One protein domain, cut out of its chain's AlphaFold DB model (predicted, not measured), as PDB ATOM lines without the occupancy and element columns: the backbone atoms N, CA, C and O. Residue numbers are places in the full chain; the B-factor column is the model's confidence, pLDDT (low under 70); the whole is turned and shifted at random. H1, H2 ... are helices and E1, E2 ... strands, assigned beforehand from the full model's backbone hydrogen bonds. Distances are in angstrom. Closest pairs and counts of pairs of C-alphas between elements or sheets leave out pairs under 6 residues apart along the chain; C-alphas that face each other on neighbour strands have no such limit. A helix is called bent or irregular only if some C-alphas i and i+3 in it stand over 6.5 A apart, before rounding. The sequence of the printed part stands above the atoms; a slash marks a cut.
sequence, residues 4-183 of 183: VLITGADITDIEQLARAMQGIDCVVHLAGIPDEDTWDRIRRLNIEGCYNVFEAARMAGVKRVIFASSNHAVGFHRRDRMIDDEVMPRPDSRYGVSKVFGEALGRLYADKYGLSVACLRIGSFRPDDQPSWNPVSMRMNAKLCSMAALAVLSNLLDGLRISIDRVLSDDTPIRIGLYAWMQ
ATOM      1  N   VAL A   4     441.132 390.513 438.381       64.94
ATOM      2  CA  VAL A   4     441.729 390.224 439.688       64.94
ATOM      3  C   VAL A   4     443.156 389.736 439.466       64.94
ATOM      4  O   VAL A   4     443.352 388.716 438.808       64.94
ATOM      5  N   LEU A   5     444.143 390.451 440.001       66.31
ATOM      6  CA  LEU A   5     445.531 389.980 440.073       66.31
ATOM      7  C   LEU A   5     445.797 389.422 441.462       66.31
ATOM      8  O   LEU A   5     445.310 389.999 442.425       66.31
ATOM      9  N   ILE A   6     446.556 388.332 441.558       70.75
ATOM     10  CA  ILE A   6     446.969 387.737 442.832       70.75
ATOM     11  C   ILE A   6     448.491 387.795 442.899       70.75
ATOM     12  O   ILE A   6     449.174 387.252 442.029       70.75
ATOM     13  N   THR A   7     449.027 388.441 443.928       76.12
ATOM     14  CA  THR A   7     450.472 388.492 444.195       76.12
ATOM     15  C   THR A   7     450.753 387.984 445.599       76.12
ATOM     16  O   THR A   7     450.057 388.369 446.531       76.12
ATOM     17  N   GLY A   8     451.748 387.106 445.737       76.62
ATOM     18  CA  GLY A   8     452.241 386.640 447.031       76.62
ATOM     19  C   GLY A   8     453.297 387.594 447.586       76.62
ATOM     20  O   GLY A   8     454.252 387.899 446.876       76.62
ATOM     21  N   ALA A   9     453.148 388.025 448.837       84.81
ATOM     22  CA  ALA A   9     454.154 388.815 449.555       84.81
ATOM     23  C   ALA A   9     454.245 388.375 451.020       84.81
ATOM     24  O   ALA A   9     453.228 388.049 451.618       84.81
ATOM     25  N   ASP A  10     455.434 388.363 451.610       86.56
ATOM     26  CA  ASP A  10     455.604 388.121 453.048       86.56
ATOM     27  C   ASP A  10     455.309 389.405 453.836       86.56
ATOM     28  O   ASP A  10     455.911 390.443 453.565       86.56
ATOM     29  N   ILE A  11     454.410 389.354 454.826       89.44
ATOM     30  CA  ILE A  11     454.072 390.534 455.645       89.44
ATOM     31  C   ILE A  11     455.276 391.092 456.427       89.44
ATOM     32  O   ILE A  11     455.307 392.261 456.811       89.44
ATOM     33  N   THR A  12     456.290 390.261 456.666       89.00
ATOM     34  CA  THR A  12     457.528 390.660 457.344       89.00
ATOM     35  C   THR A  12     458.572 391.255 456.394       89.00
ATOM     36  O   THR A  12     459.567 391.802 456.863       89.00
ATOM     37  N   ASP A  13     458.327 391.226 455.079       92.62
ATOM     38  CA  ASP A  13     459.186 391.811 454.047       92.62
ATOM     39  C   ASP A  13     458.526 393.057 453.437       92.62
ATOM     40  O   ASP A  13     457.692 392.999 452.527       92.62
ATOM     41  N   ILE A  14     458.941 394.216 453.942       94.50
ATOM     42  CA  ILE A  14     458.427 395.517 453.513       94.50
ATOM     43  C   ILE A  14     458.650 395.800 452.020       94.50
ATOM     44  O   ILE A  14     457.809 396.427 451.378       94.50
ATOM     45  N   GLU A  15     459.738 395.303 451.437       94.62
ATOM     46  CA  GLU A  15     460.082 395.545 450.037       94.62
ATOM     47  C   GLU A  15     459.175 394.740 449.101       94.62
ATOM     48  O   GLU A  15     458.751 395.231 448.049       94.62
ATOM     49  N   GLN A  16     458.832 393.504 449.480       92.25
ATOM     50  CA  GLN A  16     457.819 392.719 448.769       92.25
ATOM     51  C   GLN A  16     456.452 393.405 448.813       92.25
ATOM     52  O   GLN A  16     455.792 393.508 447.774       92.25
ATOM     53  N   LEU A  17     456.051 393.917 449.979       93.38
ATOM     54  CA  LEU A  17     454.790 394.643 450.139       93.38
ATOM     55  C   LEU A  17     454.762 395.922 449.296       93.38
ATOM     56  O   LEU A  17     453.817 396.129 448.535       93.38
ATOM     57  N   ALA A  18     455.807 396.749 449.365       93.75
ATOM     58  CA  ALA A  18     455.874 398.017 448.642       93.75
ATOM     59  C   ALA A  18     455.818 397.815 447.124       93.75
ATOM     60  O   ALA A  18     455.120 398.557 446.431       93.75
ATOM     61  N   ARG A  19     456.495 396.783 446.596       92.00
ATOM     62  CA  ARG A  19     456.401 396.409 445.173       92.00
ATOM     63  C   ARG A  19     454.987 396.010 444.782       92.00
ATOM     64  O   ARG A  19     454.502 396.426 443.735       92.00
ATOM     65  N   ALA A  20     454.325 395.219 445.615       88.50
ATOM     66  CA  ALA A  20     453.000 394.716 445.303       88.50
ATOM     67  C   ALA A  20     451.877 395.754 445.527       88.50
ATOM     68  O   ALA A  20     450.767 395.577 445.028       88.50
ATOM     69  N   MET A  21     452.170 396.859 446.219       91.94
ATOM     70  CA  MET A  21     451.282 398.018 446.369       91.94
ATOM     71  C   MET A  21     451.500 399.106 445.302       91.94
ATOM     72  O   MET A  21     450.784 400.106 445.303       91.94
ATOM     73  N   GLN A  22     452.450 398.945 444.373       91.62
ATOM     74  CA  GLN A  22     452.690 399.942 443.324       91.62
ATOM     75  C   GLN A  22     451.452 400.159 442.447       91.62
ATOM     76  O   GLN A  22     450.875 399.220 441.897       91.62
ATOM     77  N   GLY A  23     451.061 401.425 442.291       89.31
ATOM     78  CA  GLY A  23     449.906 401.814 441.482       89.31
ATOM     79  C   GLY A  23     448.545 401.469 442.096       89.31
ATOM     80  O   GLY A  23     447.547 401.581 441.385       89.31
ATOM     81  N   ILE A  24     448.500 401.060 443.369       88.38
ATOM     82  CA  ILE A  24     447.280 400.821 444.147       88.38
ATOM     83  C   ILE A  24     446.818 402.126 444.806       88.38
ATOM     84  O   ILE A  24     447.607 402.850 445.407       88.38
ATOM     85  N   ASP A  25     445.519 402.407 444.745       86.62
ATOM     86  CA  ASP A  25     444.920 403.602 445.343       86.62
ATOM     87  C   ASP A  25     444.481 403.362 446.796       86.62
ATOM     88  O   ASP A  25     444.564 404.263 447.638       86.62
ATOM     89  N   CYS A  26     444.018 402.143 447.100       88.56
ATOM     90  CA  CYS A  26     443.484 401.757 448.406       88.56
ATOM     91  C   CYS A  26     443.960 400.362 448.832       88.56
ATOM     92  O   CYS A  26     443.833 399.410 448.068       88.56
ATOM     93  N   VAL A  27     444.414 400.217 450.076       89.25
ATOM     94  CA  VAL A  27     444.725 398.922 450.700       89.25
ATOM     95  C   VAL A  27     443.648 398.566 451.723       89.25
ATOM     96  O   VAL A  27     443.249 399.403 452.527       89.25
ATOM     97  N   VAL A  28     443.179 397.322 451.710       88.38
ATOM     98  CA  VAL A  28     442.337 396.734 452.757       88.38
ATOM     99  C   VAL A  28     443.190 395.724 453.514       88.38
ATOM    100  O   VAL A  28     443.489 394.649 452.992       88.38
ATOM    101  N   HIS A  29     443.588 396.092 454.728       91.94
ATOM    102  CA  HIS A  29     444.487 395.307 455.558       91.94
ATOM    103  C   HIS A  29     443.697 394.344 456.462       91.94
ATOM    104  O   HIS A  29     443.159 394.763 457.491       91.94
ATOM    105  N   LEU A  30     443.593 393.071 456.060       87.56
ATOM    106  CA  LEU A  30     442.972 391.962 456.804       87.56
ATOM    107  C   LEU A  30     443.991 390.915 457.293       87.56
ATOM    108  O   LEU A  30     443.621 390.008 458.038       87.56
ATOM    109  N   ALA A  31     445.244 390.984 456.846       85.56
ATOM    110  CA  ALA A  31     446.299 390.045 457.185       85.56
ATOM    111  C   ALA A  31     446.768 390.202 458.638       85.56
ATOM    112  O   ALA A  31     446.819 391.299 459.191       85.56
ATOM    113  N   GLY A  32     447.121 389.074 459.249       85.94
ATOM    114  CA  GLY A  32     447.481 388.968 460.659       85.94
ATOM    115  C   GLY A  32     446.714 387.833 461.330       85.94
ATOM    116  O   GLY A  32     445.817 387.229 460.739       85.94
ATOM    117  N   ILE A  33     447.077 387.538 462.570       88.00
ATOM    118  CA  ILE A  33     446.389 386.549 463.397       88.00
ATOM    119  C   ILE A  33     445.063 387.163 463.867       88.00
ATOM    120  O   ILE A  33     445.101 388.273 464.407       88.00
ATOM    121  N   PRO A  34     443.914 386.491 463.658       86.62
ATOM    122  CA  PRO A  34     442.592 387.042 463.957       86.62
ATOM    123  C   PRO A  34     442.127 386.833 465.408       86.62
ATOM    124  O   PRO A  34     441.082 387.367 465.772       86.62
ATOM    125  N   ASP A  35     442.888 386.089 466.214       88.06
ATOM    126  CA  ASP A  35     442.541 385.667 467.573       88.06
ATOM    127  C   ASP A  35     443.741 385.788 468.530       88.06
ATOM    128  O   ASP A  35     444.851 386.149 468.133       88.06
ATOM    129  N   GLU A  36     443.523 385.480 469.811       91.31
ATOM    130  CA  GLU A  36     444.602 385.405 470.796       91.31
ATOM    131  C   GLU A  36     445.614 384.305 470.447       91.31
ATOM    132  O   GLU A  36     445.254 383.174 470.126       91.31
ATOM    133  N   ASP A  37     446.896 384.638 470.570       93.75
ATOM    134  CA  ASP A  37     448.014 383.733 470.304       93.75
ATOM    135  C   ASP A  37     449.193 384.114 471.223       93.75
ATOM    136  O   ASP A  37     449.139 385.050 472.026       93.75
ATOM    137  N   THR A  38     450.282 383.366 471.131       95.12
ATOM    138  CA  THR A  38     451.570 383.651 471.753       95.12
ATOM    139  C   THR A  38     452.075 385.055 471.413       95.12
ATOM    140  O   THR A  38     451.862 385.586 470.320       95.12
ATOM    141  N   TRP A  39     452.806 385.655 472.357       96.00
ATOM    142  CA  TRP A  39     453.369 386.994 472.180       96.00
ATOM    143  C   TRP A  39     454.238 387.108 470.928       96.00
ATOM    144  O   TRP A  39     454.084 388.067 470.182       96.00
ATOM    145  N   ASP A  40     455.117 386.139 470.664       95.31
ATOM    146  CA  ASP A  40     456.024 386.214 469.516       95.31
ATOM    147  C   ASP A  40     455.288 386.208 468.183       95.31
ATOM    148  O   ASP A  40     455.651 386.955 467.273       95.31
ATOM    149  N   ARG A  41     454.221 385.415 468.079       92.75
ATOM    150  CA  ARG A  41     453.390 385.377 466.879       92.75
ATOM    151  C   ARG A  41     452.620 386.686 466.702       92.75
ATOM    152  O   ARG A  41     452.701 387.277 465.628       92.75
ATOM    153  N   ILE A  42     451.971 387.193 467.753       95.25
ATOM    154  CA  ILE A  42     451.250 388.479 467.712       95.25
ATOM    155  C   ILE A  42     452.195 389.648 467.409       95.25
ATOM    156  O   ILE A  42     451.910 390.462 466.532       95.25
ATOM    157  N   ARG A  43     453.339 389.735 468.091       95.88
ATOM    158  CA  ARG A  43     454.340 390.785 467.872       95.88
ATOM    159  C   ARG A  43     454.834 390.775 466.430       95.88
ATOM    160  O   ARG A  43     454.793 391.804 465.762       95.88
ATOM    161  N   ARG A  44     455.258 389.616 465.927       94.06
ATOM    162  CA  ARG A  44     455.811 389.507 464.574       94.06
ATOM    163  C   ARG A  44     454.764 389.780 463.493       94.06
ATOM    164  O   ARG A  44     455.044 390.469 462.520       94.06
ATOM    165  N   LEU A  45     453.562 389.229 463.632       91.12
ATOM    166  CA  LEU A  45     452.591 389.211 462.535       91.12
ATOM    167  C   LEU A  45     451.584 390.360 462.599       91.12
ATOM    168  O   LEU A  45     451.184 390.862 461.553       91.12
ATOM    169  N   ASN A  46     451.209 390.818 463.794       94.75
ATOM    170  CA  ASN A  46     450.205 391.868 463.956       94.75
ATOM    171  C   ASN A  46     450.807 393.233 464.308       94.75
ATOM    172  O   ASN A  46     450.177 394.239 464.012       94.75
ATOM    173  N   ILE A  47     451.988 393.296 464.937       97.06
ATOM    174  CA  ILE A  47     452.652 394.574 465.253       97.06
ATOM    175  C   ILE A  47     453.642 394.926 464.141       97.06
ATOM    176  O   ILE A  47     453.427 395.893 463.411       97.06
ATOM    177  N   GLU A  48     454.687 394.118 463.956       96.94
ATOM    178  CA  GLU A  48     455.710 394.356 462.924       96.94
ATOM    179  C   GLU A  48     455.110 394.267 461.514       96.94
ATOM    180  O   GLU A  48     455.315 395.160 460.694       96.94
ATOM    181  N   GLY A  49     454.283 393.249 461.252       95.31
ATOM    182  CA  GLY A  49     453.575 393.116 459.978       95.31
ATOM    183  C   GLY A  49     452.647 394.296 459.662       95.31
ATOM    184  O   GLY A  49     452.638 394.794 458.538       95.31
ATOM    185  N   CYS A  50     451.917 394.807 460.659       96.75
ATOM    186  CA  CYS A  50     451.062 395.982 460.480       96.75
ATOM    187  C   CYS A  50     451.892 397.235 460.170       96.75
ATOM    188  O   CYS A  50     451.567 397.969 459.236       96.75
ATOM    189  N   TYR A  51     453.002 397.442 460.888       98.50
ATOM    190  CA  TYR A  51     453.950 398.513 460.575       98.50
ATOM    191  C   TYR A  51     454.417 398.452 459.119       98.50
ATOM    192  O   TYR A  51     454.335 399.455 458.407       98.50
ATOM    193  N   ASN A  52     454.831 397.271 458.661       98.00
ATOM    194  CA  ASN A  52     455.304 397.084 457.296       98.00
ATOM    195  C   ASN A  52     454.227 397.403 456.258       98.00
ATOM    196  O   ASN A  52     454.543 398.012 455.242       98.00
ATOM    197  N   VAL A  53     452.963 397.042 456.498       96.19
ATOM    198  CA  VAL A  53     451.856 397.360 455.581       96.19
ATOM    199  C   VAL A  53     451.630 398.868 455.473       96.19
ATOM    200  O   VAL A  53     451.516 399.384 454.361       96.19
ATOM    201  N   PHE A  54     451.602 399.593 456.594       98.19
ATOM    202  CA  PHE A  54     451.442 401.053 456.578       98.19
ATOM    203  C   PHE A  54     452.622 401.756 455.899       98.19
ATOM    204  O   PHE A  54     452.417 402.661 455.085       98.19
ATOM    205  N   GLU A  55     453.849 401.327 456.192       98.50
ATOM    206  CA  GLU A  55     455.041 401.924 455.598       98.50
ATOM    207  C   GLU A  55     455.168 401.585 454.109       98.50
ATOM    208  O   GLU A  55     455.419 402.476 453.299       98.50
ATOM    209  N   ALA A  56     454.879 400.344 453.708       97.31
ATOM    210  CA  ALA A  56     454.818 399.945 452.305       97.31
ATOM    211  C   ALA A  56     453.751 400.731 451.528       97.31
ATOM    212  O   ALA A  56     454.021 401.197 450.420       97.31
ATOM    213  N   ALA A  57     452.569 400.942 452.117       96.69
ATOM    214  CA  ALA A  57     451.516 401.757 451.519       96.69
ATOM    215  C   ALA A  57     451.991 403.203 451.304       96.69
ATOM    216  O   ALA A  57     451.804 403.768 450.222       96.69
ATOM    217  N   ARG A  58     452.677 403.784 452.297       97.81
ATOM    218  CA  ARG A  58     453.281 405.119 452.195       97.81
ATOM    219  C   ARG A  58     454.348 405.174 451.097       97.81
ATOM    220  O   ARG A  58     454.317 406.089 450.276       97.81
ATOM    221  N   MET A  59     455.268 404.209 451.062       97.69
ATOM    222  CA  MET A  59     456.335 404.108 450.053       97.69
ATOM    223  C   MET A  59     455.775 403.965 448.634       97.69
ATOM    224  O   MET A  59     456.307 404.562 447.700       97.69
ATOM    225  N   ALA A  60     454.691 403.206 448.471       96.44
ATOM    226  CA  ALA A  60     454.030 402.982 447.189       96.44
ATOM    227  C   ALA A  60     453.077 404.117 446.767       96.44
ATOM    228  O   ALA A  60     452.521 404.079 445.670       96.44
ATOM    229  N   GLY A  61     452.886 405.134 447.613       96.88
ATOM    230  CA  GLY A  61     452.031 406.282 447.315       96.88
ATOM    231  C   GLY A  61     450.527 406.000 447.394       96.88
ATOM    232  O   GLY A  61     449.744 406.805 446.875       96.88
ATOM    233  N   VAL A  62     450.129 404.906 448.057       95.75
ATOM    234  CA  VAL A  62     448.728 404.549 448.334       95.75
ATOM    235  C   VAL A  62     448.040 405.707 449.057       95.75
ATOM    236  O   VAL A  62     448.623 406.352 449.929       95.75
ATOM    237  N   LYS A  63     446.782 405.989 448.703       93.25
ATOM    238  CA  LYS A  63     446.030 407.120 449.269       93.25
ATOM    239  C   LYS A  63     445.183 406.739 450.469       93.25
ATOM    240  O   LYS A  63     444.938 407.587 451.329       93.25
ATOM    241  N   ARG A  64     444.726 405.487 450.527       93.81
ATOM    242  CA  ARG A  64     443.809 405.017 451.566       93.81
ATOM    243  C   ARG A  64     444.194 403.652 452.120       93.81
ATOM    244  O   ARG A  64     444.515 402.747 451.359       93.81
ATOM    245  N   VAL A  65     444.087 403.491 453.437       94.19
ATOM    246  CA  VAL A  65     444.195 402.196 454.119       94.19
ATOM    247  C   VAL A  65     442.946 401.958 454.959       94.19
ATOM    248  O   VAL A  65     442.565 402.780 455.791       94.19
ATOM    249  N   ILE A  66     442.303 400.815 454.749       92.44
ATOM    250  CA  ILE A  66     441.207 400.316 455.574       92.44
ATOM    251  C   ILE A  66     441.781 399.218 456.455       92.44
ATOM    252  O   ILE A  66     442.137 398.149 455.965       92.44
ATOM    253  N   PHE A  67     441.890 399.492 457.747       94.94
ATOM    254  CA  PHE A  67     442.480 398.588 458.719       94.94
ATOM    255  C   PHE A  67     441.403 397.775 459.441       94.94
ATOM    256  O   PHE A  67     440.494 398.337 460.062       94.94
ATOM    257  N   ALA A  68     441.526 396.446 459.399       91.12
ATOM    258  CA  ALA A  68     440.738 395.544 460.229       91.12
ATOM    259  C   ALA A  68     441.224 395.583 461.686       91.12
ATOM    260  O   ALA A  68     442.037 394.756 462.114       91.12
ATOM    261  N   SER A  69     440.701 396.545 462.448       93.75
ATOM    262  CA  SER A  69     440.739 396.516 463.910       93.75
ATOM    263  C   SER A  69     439.711 395.505 464.450       93.75
ATOM    264  O   SER A  69     439.158 394.685 463.713       93.75
ATOM    265  N   SER A  70     439.452 395.514 465.755       93.00
ATOM    266  CA  SER A  70     438.551 394.568 466.406       93.00
ATOM    267  C   SER A  70     437.848 395.173 467.617       93.00
ATOM    268  O   SER A  70     438.399 396.039 468.297       93.00
ATOM    269  N   ASN A  71     436.654 394.670 467.934       91.88
ATOM    270  CA  ASN A  71     436.006 394.903 469.227       91.88
ATOM    271  C   ASN A  71     436.908 394.520 470.425       91.88
ATOM    272  O   ASN A  71     436.789 395.126 471.487       91.88
ATOM    273  N   HIS A  72     437.866 393.606 470.242       94.62
ATOM    274  CA  HIS A  72     438.866 393.223 471.239       94.62
ATOM    275  C   HIS A  72     439.805 394.372 471.643       94.62
ATOM    276  O   HIS A  72     440.390 394.313 472.719       94.62
ATOM    277  N   ALA A  73     439.906 395.459 470.861       95.81
ATOM    278  CA  ALA A  73     440.614 396.686 471.262       95.81
ATOM    279  C   ALA A  73     439.962 397.383 472.479       95.81
ATOM    280  O   ALA A  73     440.608 398.125 473.225       95.81
ATOM    281  N   VAL A  74     438.673 397.116 472.702       95.50
ATOM    282  CA  VAL A  74     437.832 397.679 473.771       95.50
ATOM    283  C   VAL A  74     437.151 396.579 474.606       95.50
ATOM    284  O   VAL A  74     436.175 396.840 475.307       95.50
ATOM    285  N   GLY A  75     437.666 395.347 474.560       93.81
ATOM    286  CA  GLY A  75     436.994 394.153 475.085       93.81
ATOM    287  C   GLY A  75     436.745 394.114 476.601       93.81
ATOM    288  O   GLY A  75     435.792 393.471 477.042       93.81
ATOM    289  N   PHE A  76     437.526 394.838 477.414       96.75
ATOM    290  CA  PHE A  76     437.315 394.941 478.869       96.75
ATOM    291  C   PHE A  76     436.338 396.049 479.299       96.75
ATOM    292  O   PHE A  76     436.156 396.288 480.501       96.75
ATOM    293  N   HIS A  77     435.680 396.740 478.365       93.62
ATOM    294  CA  HIS A  77     434.528 397.574 478.717       93.62
ATOM    295  C   HIS A  77     433.337 396.721 479.153       93.62
ATOM    296  O   HIS A  77     433.144 395.587 478.714       93.62
ATOM    297  N   ARG A  78     432.525 397.257 480.070       90.19
ATOM    298  CA  ARG A  78     431.359 396.529 480.575       90.19
ATOM    299  C   ARG A  78     430.276 396.468 479.498       90.19
ATOM    300  O   ARG A  78     429.966 397.474 478.874       90.19
ATOM    301  N   ARG A  79     429.649 395.301 479.345       86.00
ATOM    302  CA  ARG A  79     428.622 395.046 478.314       86.00
ATOM    303  C   ARG A  79     427.280 395.732 478.576       86.00
ATOM    304  O   ARG A  79     426.461 395.813 477.673       86.00
ATOM    305  N   ASP A  80     427.048 396.191 479.803       87.50
ATOM    306  CA  ASP A  80     425.848 396.934 480.196       87.50
ATOM    307  C   ASP A  80     425.937 398.433 479.872       87.50
ATOM    308  O   ASP A  80     425.026 399.193 480.197       87.50
ATOM    309  N   ARG A  81     427.029 398.870 479.234       82.44
ATOM    310  CA  ARG A  81     427.228 400.247 478.790       82.44
ATOM    311  C   ARG A  81     427.398 400.297 477.282       82.44
ATOM    312  O   ARG A  81     428.183 399.545 476.712       82.44
ATOM    313  N   MET A  82     426.686 401.228 476.659       85.25
ATOM    314  CA  MET A  82     426.990 401.645 475.297       85.25
ATOM    315  C   MET A  82     428.297 402.441 475.322       85.25
ATOM    316  O   MET A  82     428.498 403.268 476.212       85.25
ATOM    317  N   ILE A  83     429.180 402.152 474.374       85.94
ATOM    318  CA  ILE A  83     430.438 402.868 474.166       85.94
ATOM    319  C   ILE A  83     430.435 403.447 472.755       85.94
ATOM    320  O   ILE A  83     429.852 402.852 471.847       85.94
ATOM    321  N   ASP A  84     431.065 404.602 472.596       87.19
ATOM    322  CA  ASP A  84     431.291 405.252 471.310       87.19
ATOM    323  C   ASP A  84     432.672 404.880 470.740       87.19
ATOM    324  O   ASP A  84     433.391 404.019 471.263       87.19
ATOM    325  N   ASP A  85     433.025 405.494 469.617       81.56
ATOM    326  CA  ASP A  85     434.306 405.323 468.941       81.56
ATOM    327  C   ASP A  85     435.464 406.085 469.611       81.56
ATOM    328  O   ASP A  85     436.622 405.710 469.411       81.56
ATOM    329  N   GLU A  86     435.172 407.064 470.469       87.00
ATOM    330  CA  GLU A  86     436.163 407.863 471.208       87.00
ATOM    331  C   GLU A  86     436.604 407.220 472.532       87.00
ATOM    332  O   GLU A  86     437.570 407.662 473.163       87.00
ATOM    333  N   VAL A  87     435.925 406.153 472.963       90.12
ATOM    334  CA  VAL A  87     436.224 405.468 474.219       90.12
ATOM    335  C   VAL A  87     437.691 405.027 474.311       90.12
ATOM    336  O   VAL A  87     438.283 404.491 473.369       90.12
ATOM    337  N   MET A  88     438.269 405.182 475.508       95.38
ATOM    338  CA  MET A  88     439.629 404.731 475.787       95.38
ATOM    339  C   MET A  88     439.781 403.225 475.499       95.38
ATOM    340  O   MET A  88     438.961 402.431 475.982       95.38
ATOM    341  N   PRO A  89     440.843 402.805 474.787       96.62
ATOM    342  CA  PRO A  89     441.134 401.395 474.582       96.62
ATOM    343  C   PRO A  89     441.268 400.632 475.902       96.62
ATOM    344  O   PRO A  89     441.947 401.066 476.834       96.62
ATOM    345  N   ARG A  90     440.623 399.468 475.970       97.50
ATOM    346  CA  ARG A  90     440.709 398.527 477.096       97.50
ATOM    347  C   ARG A  90     440.780 397.110 476.528       97.50
ATOM    348  O   ARG A  90     439.771 396.405 476.565       97.50
ATOM    349  N   PRO A  91     441.920 396.723 475.935       97.69
ATOM    350  CA  PRO A  91     442.019 395.473 475.204       97.69
ATOM    351  C   PRO A  91     441.954 394.265 476.136       97.69
ATOM    352  O   PRO A  91     442.492 394.305 477.240       97.69
ATOM    353  N   ASP A  92     441.312 393.190 475.684       96.94
ATOM    354  CA  ASP A  92     441.074 391.969 476.472       96.94
ATOM    355  C   ASP A  92     442.063 390.824 476.192       96.94
ATOM    356  O   ASP A  92     441.954 389.740 476.763       96.94
ATOM    357  N   SER A  93     443.022 391.061 475.298       97.44
ATOM    358  CA  SER A  93     443.885 390.044 474.696       97.44
ATOM    359  C   SER A  93     445.157 390.684 474.121       97.44
ATOM    360  O   SER A  93     445.190 391.893 473.859       97.44
ATOM    361  N   ARG A  94     446.216 389.896 473.884       98.12
ATOM    362  CA  ARG A  94     447.399 390.339 473.118       98.12
ATOM    363  C   ARG A  94     446.991 390.702 471.694       98.12
ATOM    364  O   ARG A  94     447.468 391.700 471.154       98.12
ATOM    365  N   TYR A  95     446.060 389.943 471.122       96.81
ATOM    366  CA  TYR A  95     445.400 390.299 469.871       96.81
ATOM    367  C   TYR A  95     444.771 391.699 469.926       96.81
ATOM    368  O   TYR A  95     445.111 392.553 469.103       96.81
ATOM    369  N   GLY A  96     443.942 391.983 470.933       97.50
ATOM    370  CA  GLY A  96     443.336 393.299 471.144       97.50
ATOM    371  C   GLY A  96     444.378 394.415 471.266       97.50
ATOM    372  O   GLY A  96     444.243 395.447 470.610       97.50
ATOM    373  N   VAL A  97     445.464 394.188 472.016       98.62
ATOM    374  CA  VAL A  97     446.599 395.129 472.118       98.62
ATOM    375  C   VAL A  97     447.216 395.409 470.743       98.62
ATOM    376  O   VAL A  97     447.471 396.567 470.412       98.62
ATOM    377  N   SER A  98     447.411 394.384 469.911       98.38
ATOM    378  CA  SER A  98     447.967 394.559 468.561       98.38
ATOM    379  C   SER A  98     447.065 395.398 467.647       98.38
ATOM    380  O   SER A  98     447.557 396.163 466.820       98.38
ATOM    381  N   LYS A  99     445.740 395.323 467.827       98.00
ATOM    382  CA  LYS A  99     444.797 396.161 467.077       98.00
ATOM    383  C   LYS A  99     444.818 397.612 467.549       98.00
ATOM    384  O   LYS A  99     444.824 398.500 466.706       98.00
ATOM    385  N   VAL A 100     444.953 397.860 468.855       98.56
ATOM    386  CA  VAL A 100     445.178 399.218 469.393       98.56
ATOM    387  C   VAL A 100     446.468 399.826 468.838       98.56
ATOM    388  O   VAL A 100     446.478 400.997 468.460       98.56
ATOM    389  N   PHE A 101     447.541 399.034 468.730       98.75
ATOM    390  CA  PHE A 101     448.774 399.471 468.069       98.75
ATOM    391  C   PHE A 101     448.510 399.911 466.622       98.75
ATOM    392  O   PHE A 101     448.906 401.011 466.245       98.75
ATOM    393  N   GLY A 102     447.799 399.100 465.834       98.38
ATOM    394  CA  GLY A 102     447.449 399.442 464.453       98.38
ATOM    395  C   GLY A 102     446.562 400.688 464.332       98.38
ATOM    396  O   GLY A 102     446.778 401.497 463.433       98.38
ATOM    397  N   GLU A 103     445.614 400.902 465.254       98.25
ATOM    398  CA  GLU A 103     444.796 402.127 465.306       98.25
ATOM    399  C   GLU A 103     445.654 403.376 465.548       98.25
ATOM    400  O   GLU A 103     445.560 404.361 464.810       98.25
ATOM    401  N   ALA A 104     446.535 403.326 466.552       98.62
ATOM    402  CA  ALA A 104     447.437 404.427 466.877       98.62
ATOM    403  C   ALA A 104     448.438 404.700 465.741       98.62
ATOM    404  O   ALA A 104     448.708 405.855 465.404       98.62
ATOM    405  N   LEU A 105     448.954 403.641 465.115       98.69
ATOM    406  CA  LEU A 105     449.833 403.735 463.957       98.69
ATOM    407  C   LEU A 105     449.113 404.371 462.763       98.69
ATOM    408  O   LEU A 105     449.642 405.287 462.137       98.69
ATOM    409  N   GLY A 106     447.885 403.942 462.483       97.94
ATOM    410  CA  GLY A 106     447.046 404.528 461.446       97.94
ATOM    411  C   GLY A 106     446.823 406.023 461.664       97.94
ATOM    412  O   GLY A 106     446.994 406.812 460.732       97.94
ATOM    413  N   ARG A 107     446.533 406.432 462.906       98.00
ATOM    414  CA  ARG A 107     446.407 407.851 463.269       98.00
ATOM    415  C   ARG A 107     447.698 408.626 463.004       98.00
ATOM    416  O   ARG A 107     447.644 409.690 462.392       98.00
ATOM    417  N   LEU A 108     448.847 408.079 463.405       98.75
ATOM    418  CA  LEU A 108     450.152 408.684 463.133       98.75
ATOM    419  C   LEU A 108     450.371 408.899 461.629       98.75
ATOM    420  O   LEU A 108     450.812 409.972 461.226       98.75
ATOM    421  N   TYR A 109     450.073 407.902 460.795       98.62
ATOM    422  CA  TYR A 109     450.294 407.996 459.350       98.62
ATOM    423  C   TYR A 109     449.329 408.963 458.667       98.62
ATOM    424  O   TYR A 109     449.718 409.636 457.707       98.62
ATOM    425  N   ALA A 110     448.105 409.075 459.177       97.69
ATOM    426  CA  ALA A 110     447.162 410.081 458.721       97.69
ATOM    427  C   ALA A 110     447.674 411.496 459.003       97.69
ATOM    428  O   ALA A 110     447.794 412.299 458.080       97.69
ATOM    429  N   ASP A 111     448.066 411.772 460.247       98.38
ATOM    430  CA  ASP A 111     448.506 413.108 460.656       98.38
ATOM    431  C   ASP A 111     449.849 413.504 460.048       98.38
ATOM    432  O   ASP A 111     450.045 414.644 459.629       98.38
ATOM    433  N   LYS A 112     450.799 412.565 460.014       98.50
ATOM    434  CA  LYS A 112     452.185 412.852 459.638       98.50
ATOM    435  C   LYS A 112     452.425 412.780 458.136       98.50
ATOM    436  O   LYS A 112     453.269 413.511 457.622       98.50
ATOM    437  N   TYR A 113     451.730 411.882 457.441       97.81
ATOM    438  CA  TYR A 113     451.991 411.582 456.030       97.81
ATOM    439  C   TYR A 113     450.771 411.794 455.124       97.81
ATOM    440  O   TYR A 113     450.878 411.589 453.916       97.81
ATOM    441  N   GLY A 114     449.628 412.219 455.672       96.38
ATOM    442  CA  GLY A 114     448.417 412.512 454.900       96.38
ATOM    443  C   GLY A 114     447.691 411.272 454.373       96.38
ATOM    444  O   GLY A 114     446.901 411.378 453.435       96.38
ATOM    445  N   LEU A 115     447.960 410.091 454.936       95.88
ATOM    446  CA  LEU A 115     447.292 408.852 454.545       95.88
ATOM    447  C   LEU A 115     445.834 408.848 455.034       95.88
ATOM    448  O   LEU A 115     445.567 409.064 456.212       95.88
ATOM    449  N   SER A 116     444.863 408.558 454.169       96.50
ATOM    450  CA  SER A 116     443.473 408.394 454.617       96.50
ATOM    451  C   SER A 116     443.311 407.024 455.277       96.50
ATOM    452  O   SER A 116     443.393 406.004 454.596       96.50
ATOM    453  N   VAL A 117     443.092 406.977 456.594       93.88
ATOM    454  CA  VAL A 117     442.988 405.711 457.339       93.88
ATOM    455  C   VAL A 117     441.607 405.546 457.960       93.88
ATOM    456  O   VAL A 117     441.125 406.437 458.654       93.88
ATOM    457  N   ALA A 118     440.992 404.384 457.745       92.56
ATOM    458  CA  ALA A 118     439.771 403.967 458.428       92.56
ATOM    459  C   ALA A 118     440.055 402.730 459.285       92.56
ATOM    460  O   ALA A 118     440.439 401.689 458.755       92.56
ATOM    461  N   CYS A 119     439.854 402.834 460.599       92.06
ATOM    462  CA  CYS A 119     440.009 401.715 461.527       92.06
ATOM    463  C   CYS A 119     438.645 401.118 461.858       92.06
ATOM    464  O   CYS A 119     437.795 401.779 462.451       92.06
ATOM    465  N   LEU A 120     438.426 399.862 461.478       89.94
ATOM    466  CA  LEU A 120     437.147 399.188 461.674       89.94
ATOM    467  C   LEU A 120     437.243 398.259 462.881       89.94
ATOM    468  O   LEU A 120     437.887 397.220 462.785       89.94
ATOM    469  N   ARG A 121     436.606 398.593 464.011       90.56
ATOM    470  CA  ARG A 121     436.504 397.688 465.175       90.56
ATOM    471  C   ARG A 121     435.477 396.589 464.903       90.56
ATOM    472  O   ARG A 121     434.328 396.650 465.326       90.56
ATOM    473  N   ILE A 122     435.909 395.593 464.137       86.06
ATOM    474  CA  ILE A 122     435.107 394.461 463.669       86.06
ATOM    475  C   ILE A 122     434.579 393.654 464.872       86.06
ATOM    476  O   ILE A 122     435.345 393.257 465.751       86.06
ATOM    477  N   GLY A 123     433.256 393.449 464.912       80.38
ATOM    478  CA  GLY A 123     432.551 392.684 465.945       80.38
ATOM    479  C   GLY A 123     432.523 391.172 465.693       80.38
ATOM    480  O   GLY A 123     433.348 390.635 464.966       80.38
ATOM    481  N   SER A 124     431.557 390.474 466.293       69.50
ATOM    482  CA  SER A 124     431.297 389.053 466.019       69.50
ATOM    483  C   SER A 124     430.133 388.889 465.053       69.50
ATOM    484  O   SER A 124     429.206 389.698 465.054       69.50
ATOM    485  N   PHE A 125     430.168 387.805 464.283       63.06
ATOM    486  CA  PHE A 125     429.227 387.558 463.199       63.06
ATOM    487  C   PHE A 125     428.745 386.128 463.248       63.06
ATOM    488  O   PHE A 125     429.538 385.205 463.455       63.06
ATOM    489  N   ARG A 126     427.457 385.944 463.009       55.62
ATOM    490  CA  ARG A 126     426.826 384.639 462.923       55.62
ATOM    491  C   ARG A 126     426.269 384.418 461.517       55.62
ATOM    492  O   ARG A 126     425.869 385.373 460.854       55.62
ATOM    493  N   PRO A 127     426.286 383.177 461.002       48.12
ATOM    494  CA  PRO A 127     425.795 382.852 459.662       48.12
ATOM    495  C   PRO A 127     424.363 383.309 459.352       48.12
ATOM    496  O   PRO A 127     424.050 383.455 458.170       48.12
ATOM    497  N   ASP A 128     423.561 383.466 460.400       62.41
ATOM    498  CA  ASP A 128     422.153 383.848 460.498       62.41
ATOM    499  C   ASP A 128     421.933 385.341 460.817       62.41
ATOM    500  O   ASP A 128     420.785 385.787 460.833       62.41
ATOM    501  N   ASP A 129     422.996 386.129 461.020       53.66
ATOM    502  CA  ASP A 129     422.873 387.576 461.213       53.66
ATOM    503  C   ASP A 129     422.297 388.228 459.942       53.66
ATOM    504  O   ASP A 129     422.906 388.220 458.868       53.66
ATOM    505  N   GLN A 130     421.106 388.820 460.064       47.81
ATOM    506  CA  GLN A 130     420.545 389.695 459.036       47.81
ATOM    507  C   GLN A 130     421.042 391.130 459.255       47.81
ATOM    508  O   GLN A 130     421.072 391.588 460.401       47.81
ATOM    509  N   PRO A 131     421.410 391.874 458.191       46.00
ATOM    510  CA  PRO A 131     421.754 393.284 458.314       46.00
ATOM    511  C   PRO A 131     420.529 394.061 458.808       46.00
ATOM    512  O   PRO A 131     419.632 394.396 458.040       46.00
ATOM    513  N   SER A 132     420.493 394.341 460.105       43.19
ATOM    514  CA  SER A 132     419.559 395.279 460.713       43.19
ATOM    515  C   SER A 132     420.381 396.434 461.262       43.19
ATOM    516  O   SER A 132     421.315 396.245 462.041       43.19
ATOM    517  N   TRP A 133     420.090 397.642 460.786       37.00
ATOM    518  CA  TRP A 133     420.710 398.841 461.326       37.00
ATOM    519  C   TRP A 133     420.189 399.027 462.754       37.00
ATOM    520  O   TRP A 133     419.001 399.274 462.953       37.00
ATOM    521  N   ASN A 134     421.060 398.845 463.746       40.91
ATOM    522  CA  ASN A 134     420.750 399.082 465.151       40.91
ATOM    523  C   ASN A 134     421.827 400.004 465.747       40.91
ATOM    524  O   ASN A 134     422.988 399.593 465.811       40.91
ATOM    525  N   PRO A 135     421.472 401.211 466.220       35.66
ATOM    526  CA  PRO A 135     422.428 402.168 466.779       35.66
ATOM    527  C   PRO A 135     423.151 401.662 468.042       35.66
ATOM    528  O   PRO A 135     424.166 402.227 468.427       35.66
ATOM    529  N   VAL A 136     422.671 400.582 468.672       36.72
ATOM    530  CA  VAL A 136     423.251 399.977 469.888       36.72
ATOM    531  C   VAL A 136     424.316 398.919 469.571       36.72
ATOM    532  O   VAL A 136     425.102 398.537 470.436       36.72
ATOM    533  N   SER A 137     424.368 398.423 468.336       36.72
ATOM    534  CA  SER A 137     425.334 397.409 467.935       36.72
ATOM    535  C   SER A 137     425.973 397.799 466.611       36.72
ATOM    536  O   SER A 137     425.390 397.568 465.553       36.72
ATOM    537  N   MET A 138     427.211 398.300 466.651       33.09
ATOM    538  CA  MET A 138     428.129 398.243 465.505       33.09
ATOM    539  C   MET A 138     428.493 396.775 465.224       33.09
ATOM    540  O   MET A 138     429.622 396.321 465.381       33.09
ATOM    541  N   ARG A 139     427.494 395.982 464.844       36.69
ATOM    542  CA  ARG A 139     427.667 394.693 464.197       36.69
ATOM    543  C   ARG A 139     427.633 394.997 462.710       36.69
ATOM    544  O   ARG A 139     426.579 395.009 462.085       36.69
ATOM    545  N   MET A 140     428.800 395.287 462.137       35.62
ATOM    546  CA  MET A 140     428.981 395.027 460.705       35.62
ATOM    547  C   MET A 140     428.773 393.518 460.466       35.62
ATOM    548  O   MET A 140     428.572 392.773 461.417       35.62
ATOM    549  N   ASN A 141     428.844 393.024 459.231       36.75
ATOM    550  CA  ASN A 141     428.778 391.589 458.891       36.75
ATOM    551  C   ASN A 141     430.192 391.045 458.505       36.75
ATOM    552  O   ASN A 141     430.953 391.804 457.915       36.75
ATOM    553  N   ALA A 142     430.585 389.780 458.782       32.91
ATOM    554  CA  ALA A 142     431.897 389.197 458.369       32.91
ATOM    555  C   ALA A 142     431.821 387.956 457.499       32.91
ATOM    556  O   ALA A 142     432.836 387.580 456.915       32.91
ATOM    557  N   LYS A 143     430.625 387.435 457.213       29.92
ATOM    558  CA  LYS A 143     430.441 386.857 455.871       29.92
ATOM    559  C   LYS A 143     430.701 387.905 454.778       29.92
ATOM    560  O   LYS A 143     430.998 387.573 453.637       29.92
ATOM    561  N   LEU A 144     430.673 389.182 455.160       32.94
ATOM    562  CA  LEU A 144     431.142 390.299 454.369       32.94
ATOM    563  C   LEU A 144     432.694 390.361 454.293       32.94
ATOM    564  O   LEU A 144     433.206 390.485 453.190       32.94
ATOM    565  N   CYS A 145     433.485 390.170 455.351       38.41
ATOM    566  CA  CYS A 145     434.947 390.403 455.320       38.41
ATOM    567  C   CYS A 145     435.774 389.616 454.274       38.41
ATOM    568  O   CYS A 145     436.909 390.003 454.020       38.41
ATOM    569  N   SER A 146     435.244 388.569 453.624       36.97
ATOM    570  CA  SER A 146     435.900 387.925 452.470       36.97
ATOM    571  C   SER A 146     435.307 388.254 451.095       36.97
ATOM    572  O   SER A 146     436.003 388.072 450.106       36.97
ATOM    573  N   MET A 147     434.046 388.693 450.997       33.56
ATOM    574  CA  MET A 147     433.330 388.822 449.711       33.56
ATOM    575  C   MET A 147     432.343 389.988 449.664       33.56
ATOM    576  O   MET A 147     432.208 390.631 448.629       33.56
ATOM    577  N   ALA A 148     431.660 390.308 450.763       34.78
ATOM    578  CA  ALA A 148     430.619 391.333 450.742       34.78
ATOM    579  C   ALA A 148     431.002 392.657 451.464       34.78
ATOM    580  O   ALA A 148     430.413 393.686 451.182       34.78
ATOM    581  N   ALA A 149     432.047 392.688 452.295       40.09
ATOM    582  CA  ALA A 149     432.847 393.872 452.595       40.09
ATOM    583  C   ALA A 149     433.542 394.268 451.301       40.09
ATOM    584  O   ALA A 149     433.503 395.421 450.942       40.09
ATOM    585  N   LEU A 150     434.019 393.294 450.527       44.12
ATOM    586  CA  LEU A 150     434.432 393.463 449.139       44.12
ATOM    587  C   LEU A 150     433.324 394.047 448.239       44.12
ATOM    588  O   LEU A 150     433.644 394.868 447.400       44.12
ATOM    589  N   ALA A 151     432.042 393.709 448.442       37.78
ATOM    590  CA  ALA A 151     430.909 394.279 447.690       37.78
ATOM    591  C   ALA A 151     430.445 395.671 448.187       37.78
ATOM    592  O   ALA A 151     430.107 396.549 447.394       37.78
ATOM    593  N   VAL A 152     430.452 395.911 449.502       42.28
ATOM    594  CA  VAL A 152     430.164 397.230 450.097       42.28
ATOM    595  C   VAL A 152     431.302 398.204 449.791       42.28
ATOM    596  O   VAL A 152     431.060 399.325 449.353       42.28
ATOM    597  N   LEU A 153     432.547 397.745 449.924       47.97
ATOM    598  CA  LEU A 153     433.740 398.452 449.484       47.97
ATOM    599  C   LEU A 153     433.780 398.566 447.965       47.97
ATOM    600  O   LEU A 153     434.224 399.593 447.490       47.97
ATOM    601  N   SER A 154     433.270 397.610 447.179       47.25
ATOM    602  CA  SER A 154     433.276 397.771 445.721       47.25
ATOM    603  C   SER A 154     432.434 398.941 445.250       47.25
ATOM    604  O   SER A 154     432.846 399.612 444.322       47.25
ATOM    605  N   ASN A 155     431.295 399.207 445.894       43.00
ATOM    606  CA  ASN A 155     430.481 400.372 445.549       43.00
ATOM    607  C   ASN A 155     431.070 401.672 446.123       43.00
ATOM    608  O   ASN A 155     430.951 402.721 445.501       43.00
ATOM    609  N   LEU A 156     431.728 401.618 447.290       49.44
ATOM    610  CA  LEU A 156     432.408 402.778 447.891       49.44
ATOM    611  C   LEU A 156     433.750 403.129 447.227       49.44
ATOM    612  O   LEU A 156     434.241 404.246 447.379       49.44
ATOM    613  N   LEU A 157     434.372 402.163 446.555       57.19
ATOM    614  CA  LEU A 157     435.714 402.235 445.976       57.19
ATOM    615  C   LEU A 157     435.681 401.994 444.458       57.19
ATOM    616  O   LEU A 157     436.713 401.702 443.855       57.19
ATOM    617  N   ASP A 158     434.505 402.096 443.834       61.28
ATOM    618  CA  ASP A 158     434.354 401.973 442.385       61.28
ATOM    619  C   ASP A 158     435.225 403.042 441.696       61.28
ATOM    620  O   ASP A 158     435.171 404.226 442.027       61.28
ATOM    621  N   GLY A 159     436.081 402.609 440.765       62.25
ATOM    622  CA  GLY A 159     437.089 403.473 440.131       62.25
ATOM    623  C   GLY A 159     438.488 403.406 440.740       62.25
ATOM    624  O   GLY A 159     439.418 403.926 440.130       62.25
ATOM    625  N   LEU A 160     438.667 402.741 441.884       66.38
ATOM    626  CA  LEU A 160     439.966 402.599 442.542       66.38
ATOM    627  C   LEU A 160     440.613 401.246 442.249       66.38
ATOM    628  O   LEU A 160     439.950 400.206 442.213       66.38
ATOM    629  N   ARG A 161     441.940 401.250 442.125       71.94
ATOM    630  CA  ARG A 161     442.763 400.043 442.204       71.94
ATOM    631  C   ARG A 161     442.920 399.687 443.669       71.94
ATOM    632  O   ARG A 161     443.601 400.377 444.425       71.94
ATOM    633  N   ILE A 162     442.240 398.630 444.077       71.31
ATOM    634  CA  ILE A 162     442.203 398.180 445.469       71.31
ATOM    635  C   ILE A 162     443.142 397.003 445.602       71.31
ATOM    636  O   ILE A 162     443.080 396.127 444.752       71.31
ATOM    637  N   SER A 163     443.942 396.961 446.659       71.88
ATOM    638  CA  SER A 163     444.664 395.771 447.092       71.88
ATOM    639  C   SER A 163     444.082 395.275 448.409       71.88
ATOM    640  O   SER A 163     443.834 396.067 449.315       71.88
ATOM    641  N   ILE A 164     443.835 393.976 448.524       74.44
ATOM    642  CA  ILE A 164     443.348 393.347 449.757       74.44
ATOM    643  C   ILE A 164     444.403 392.367 450.193       74.44
ATOM    644  O   ILE A 164     444.732 391.498 449.394       74.44
ATOM    645  N   ASP A 165     444.883 392.476 451.426       71.38
ATOM    646  CA  ASP A 165     445.774 391.474 451.993       71.38
ATOM    647  C   ASP A 165     445.014 390.435 452.833       71.38
ATOM    648  O   ASP A 165     444.008 390.724 453.475       71.38
ATOM    649  N   ARG A 166     445.466 389.177 452.786       68.25
ATOM    650  CA  ARG A 166     444.945 388.064 453.592       68.25
ATOM    651  C   ARG A 166     446.013 386.990 453.768       68.25
ATOM    652  O   ARG A 166     446.735 386.697 452.823       68.25
ATOM    653  N   VAL A 167     446.025 386.346 454.934       63.72
ATOM    654  CA  VAL A 167     446.861 385.174 455.247       63.72
ATOM    655  C   VAL A 167     446.554 383.988 454.317       63.72
ATOM    656  O   VAL A 167     445.406 383.553 454.246       63.72
ATOM    657  N   LEU A 168     447.564 383.458 453.615       54.84
ATOM    658  CA  LEU A 168     447.423 382.304 452.711       54.84
ATOM    659  C   LEU A 168     447.819 380.945 453.331       54.84
ATOM    660  O   LEU A 168     447.416 379.922 452.782       54.84
ATOM    661  N   SER A 169     448.577 380.900 454.439       53.22
ATOM    662  CA  SER A 169     448.898 379.655 455.175       53.22
ATOM    663  C   SER A 169     449.486 379.912 456.572       53.22
ATOM    664  O   SER A 169     450.214 380.891 456.744       53.22
ATOM    665  N   ASP A 170     449.266 378.988 457.516       54.84
ATOM    666  CA  ASP A 170     449.679 379.109 458.930       54.84
ATOM    667  C   ASP A 170     451.139 378.689 459.229       54.84
ATOM    668  O   ASP A 170     451.701 379.107 460.245       54.84
ATOM    669  N   ASP A 171     451.776 377.929 458.324       45.97
ATOM    670  CA  ASP A 171     453.045 377.209 458.580       45.97
ATOM    671  C   ASP A 171     454.306 377.817 457.920       45.97
ATOM    672  O   ASP A 171     455.372 377.205 457.881       45.97
ATOM    673  N   THR A 172     454.237 379.025 457.361       42.91
ATOM    674  CA  THR A 172     455.390 379.742 456.760       42.91
ATOM    675  C   THR A 172     455.209 381.248 456.973       42.91
ATOM    676  O   THR A 172     454.127 381.639 457.421       42.91
ATOM    677  N   PRO A 173     456.211 382.130 456.744       48.34
ATOM    678  CA  PRO A 173     455.973 383.541 456.994       48.34
ATOM    679  C   PRO A 173     454.826 383.983 456.084       48.34
ATOM    680  O   PRO A 173     454.789 383.629 454.902       48.34
ATOM    681  N   ILE A 174     453.816 384.588 456.711       52.94
ATOM    682  CA  ILE A 174     452.478 384.732 456.151       52.94
ATOM    683  C   ILE A 174     452.585 385.336 454.755       52.94
ATOM    684  O   ILE A 174     452.907 386.515 454.597       52.94
ATOM    685  N   ARG A 175     452.300 384.507 453.745       53.41
ATOM    686  CA  ARG A 175     452.121 384.983 452.382       53.41
ATOM    687  C   ARG A 175     450.768 385.648 452.329       53.41
ATOM    688  O   ARG A 175     449.745 385.028 452.603       53.41
ATOM    689  N   ILE A 176     450.785 386.916 451.996       54.34
ATOM    690  CA  ILE A 176     449.621 387.701 451.693       54.34
ATOM    691  C   ILE A 176     449.266 387.476 450.230       54.34
ATOM    692  O   ILE A 176     450.127 387.628 449.368       54.34
ATOM    693  N   GLY A 177     448.001 387.167 449.947       51.72
ATOM    694  CA  GLY A 177     447.448 387.319 448.605       51.72
ATOM    695  C   GLY A 177     446.952 388.744 448.436       51.72
ATOM    696  O   GLY A 177     445.996 389.102 449.112       51.72
ATOM    697  N   LEU A 178     447.599 389.534 447.577       55.84
ATOM    698  CA  LEU A 178     447.155 390.882 447.219       55.84
ATOM    699  C   LEU A 178     446.239 390.802 446.006       55.84
ATOM    700  O   LEU A 178     446.687 390.407 444.929       55.84
ATOM    701  N   TYR A 179     444.967 391.148 446.196       54.06
ATOM    702  CA  TYR A 179     443.955 391.128 445.139       54.06
ATOM    703  C   TYR A 179     443.801 392.511 444.517       54.06
ATOM    704  O   TYR A 179     443.151 393.354 445.124       54.06
ATOM    705  N   ALA A 180     444.362 392.736 443.322       55.84
ATOM    706  CA  ALA A 180     444.214 394.011 442.614       55.84
ATOM    707  C   ALA A 180     442.984 394.008 441.703       55.84
ATOM    708  O   ALA A 180     442.904 393.173 440.799       55.84
ATOM    709  N   TRP A 181     442.044 394.936 441.907       58.88
ATOM    710  CA  TRP A 181     440.927 395.160 440.982       58.88
ATOM    711  C   TRP A 181     441.253 396.274 439.994       58.88
ATOM    712  O   TRP A 181     441.448 397.420 440.384       58.88
ATOM    713  N   MET A 182     441.310 395.932 438.707       53.56
ATOM    714  CA  MET A 182     441.573 396.888 437.627       53.56
ATOM    715  C   MET A 182     440.331 397.031 436.740       53.56
ATOM    716  O   MET A 182     439.694 396.018 436.417       53.56
ATOM    717  N   GLN A 183     439.988 398.276 436.379       53.72
ATOM    718  CA  GLN A 183     438.976 398.579 435.357       53.72
ATOM    719  C   GLN A 183     439.454 398.162 433.961       53.72
ATOM    720  O   GLN A 183     440.664 398.318 433.675       53.72
TER     721      GLN A 183
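Overview. This is residues 4 to 183 of the 183 residues of the protein "NAD-dependent epimerase/dehydratase" of Cupriavidus basilensis OR16 (UniProt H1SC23). A parallel sheet of four strands has two long helices, H2 and H4, side by side over one face, while a shorter helix, H5, covers part of the other face near the E5 edge. Beside E5 is an antiparallel ribbon of two strands, E1 and E6, with H1 packed on E1 and on H2. The printed part has 180 residues, with five named helices and six named strands in the order E1 H1 E2 H2 E3 H3 H4 E4 H5 E5 E6; the larger sheet runs E4 E3 E2 E5, and the class is mixed, helices and strands. It is compact, with a radius of gyration of the C-alphas of 15.9 A and spans of 46 by 37 by 35 A.

Along the chain. E1, residues 4 to 10, is 19.4 A long and begins at C-alpha 4 (441.729, 390.224, 439.688). H1 is residues 14 to 20 and E2 residues 26 to 29. H2, residues 39 to 59, is 28.1 A long and begins at C-alpha 39 (453.369, 386.994, 472.180). E3 is residues 64 to 70, 18.9 A, and H3 residues 71 to 74. H4, residues 94 to 113, is 27.6 A long; E4 is residues 116 to 122, 18.6 A. H5 is residues 144 to 156 and only just irregular: C-alphas 146 and 149 are 6.7 A apart. E5 is residues 162 to 165. E6, residues 175 to 182, is 21.7 A long and ends at C-alpha 182 (441.573, 396.888, 437.627).

Arrangement. E4 and E3 are parallel, with N 67 and O 118 at 2.8 A; so are E3 and E2, with N 29 and O 66 at 2.8 A, and E2 and E5, with N 163 and O 26 at 2.8 A, all within hydrogen-bond range. E2, H2, E3 and E3, H3 H4, E4 are strand-helix-strand units, parallel neighbour strands with helices between; E4, H5, E5 is a split one, with E3 and E2 between its strands. The three crossovers are right-handed. H2 and H4 touch at a shallow tilt of 18 degrees, the same way, closest at the C-alphas of Ile 47 and Ser 98, 5.7 A. They lie on the same face, at heights over the sheet of 10.0 A and 9.0 A; H5 is on the opposite face, at 9.2 A. H1 touches residues 52 to 59 of H2 at a steep tilt of 52 degrees, closest at the C-alphas of Ala 18 and Ala 56, 4.3 A. H3 only grazes the sheet and touches H4, closest at the C-alphas of Ala 73 and Gly 96, 4.3 A. E1 and E6 are antiparallel, with N 176 and O 9 at 2.7 A, within hydrogen-bond range. The closest C-alphas of E5 and E6, those of Ser 163 and Ala 180, are 4.8 A apart. In H1 and H4 every O i to N i+4 pair is within hydrogen-bond range, in H2 14 of 17 and in H5 7 of 9; H3 is too short for such a pair.

Size, cuts and confidence. The two C-alphas farthest apart, those of Asp 80 and Gln 183, are 46.8 A from each other. The printed part has no cut. The links H3 to H4, 19 residues, and E4 to H5, 21 residues, are long. Mean pLDDT of the printed part is 78.3; residues 4 to 5, 124 to 160 and 166 to 183 are under 70.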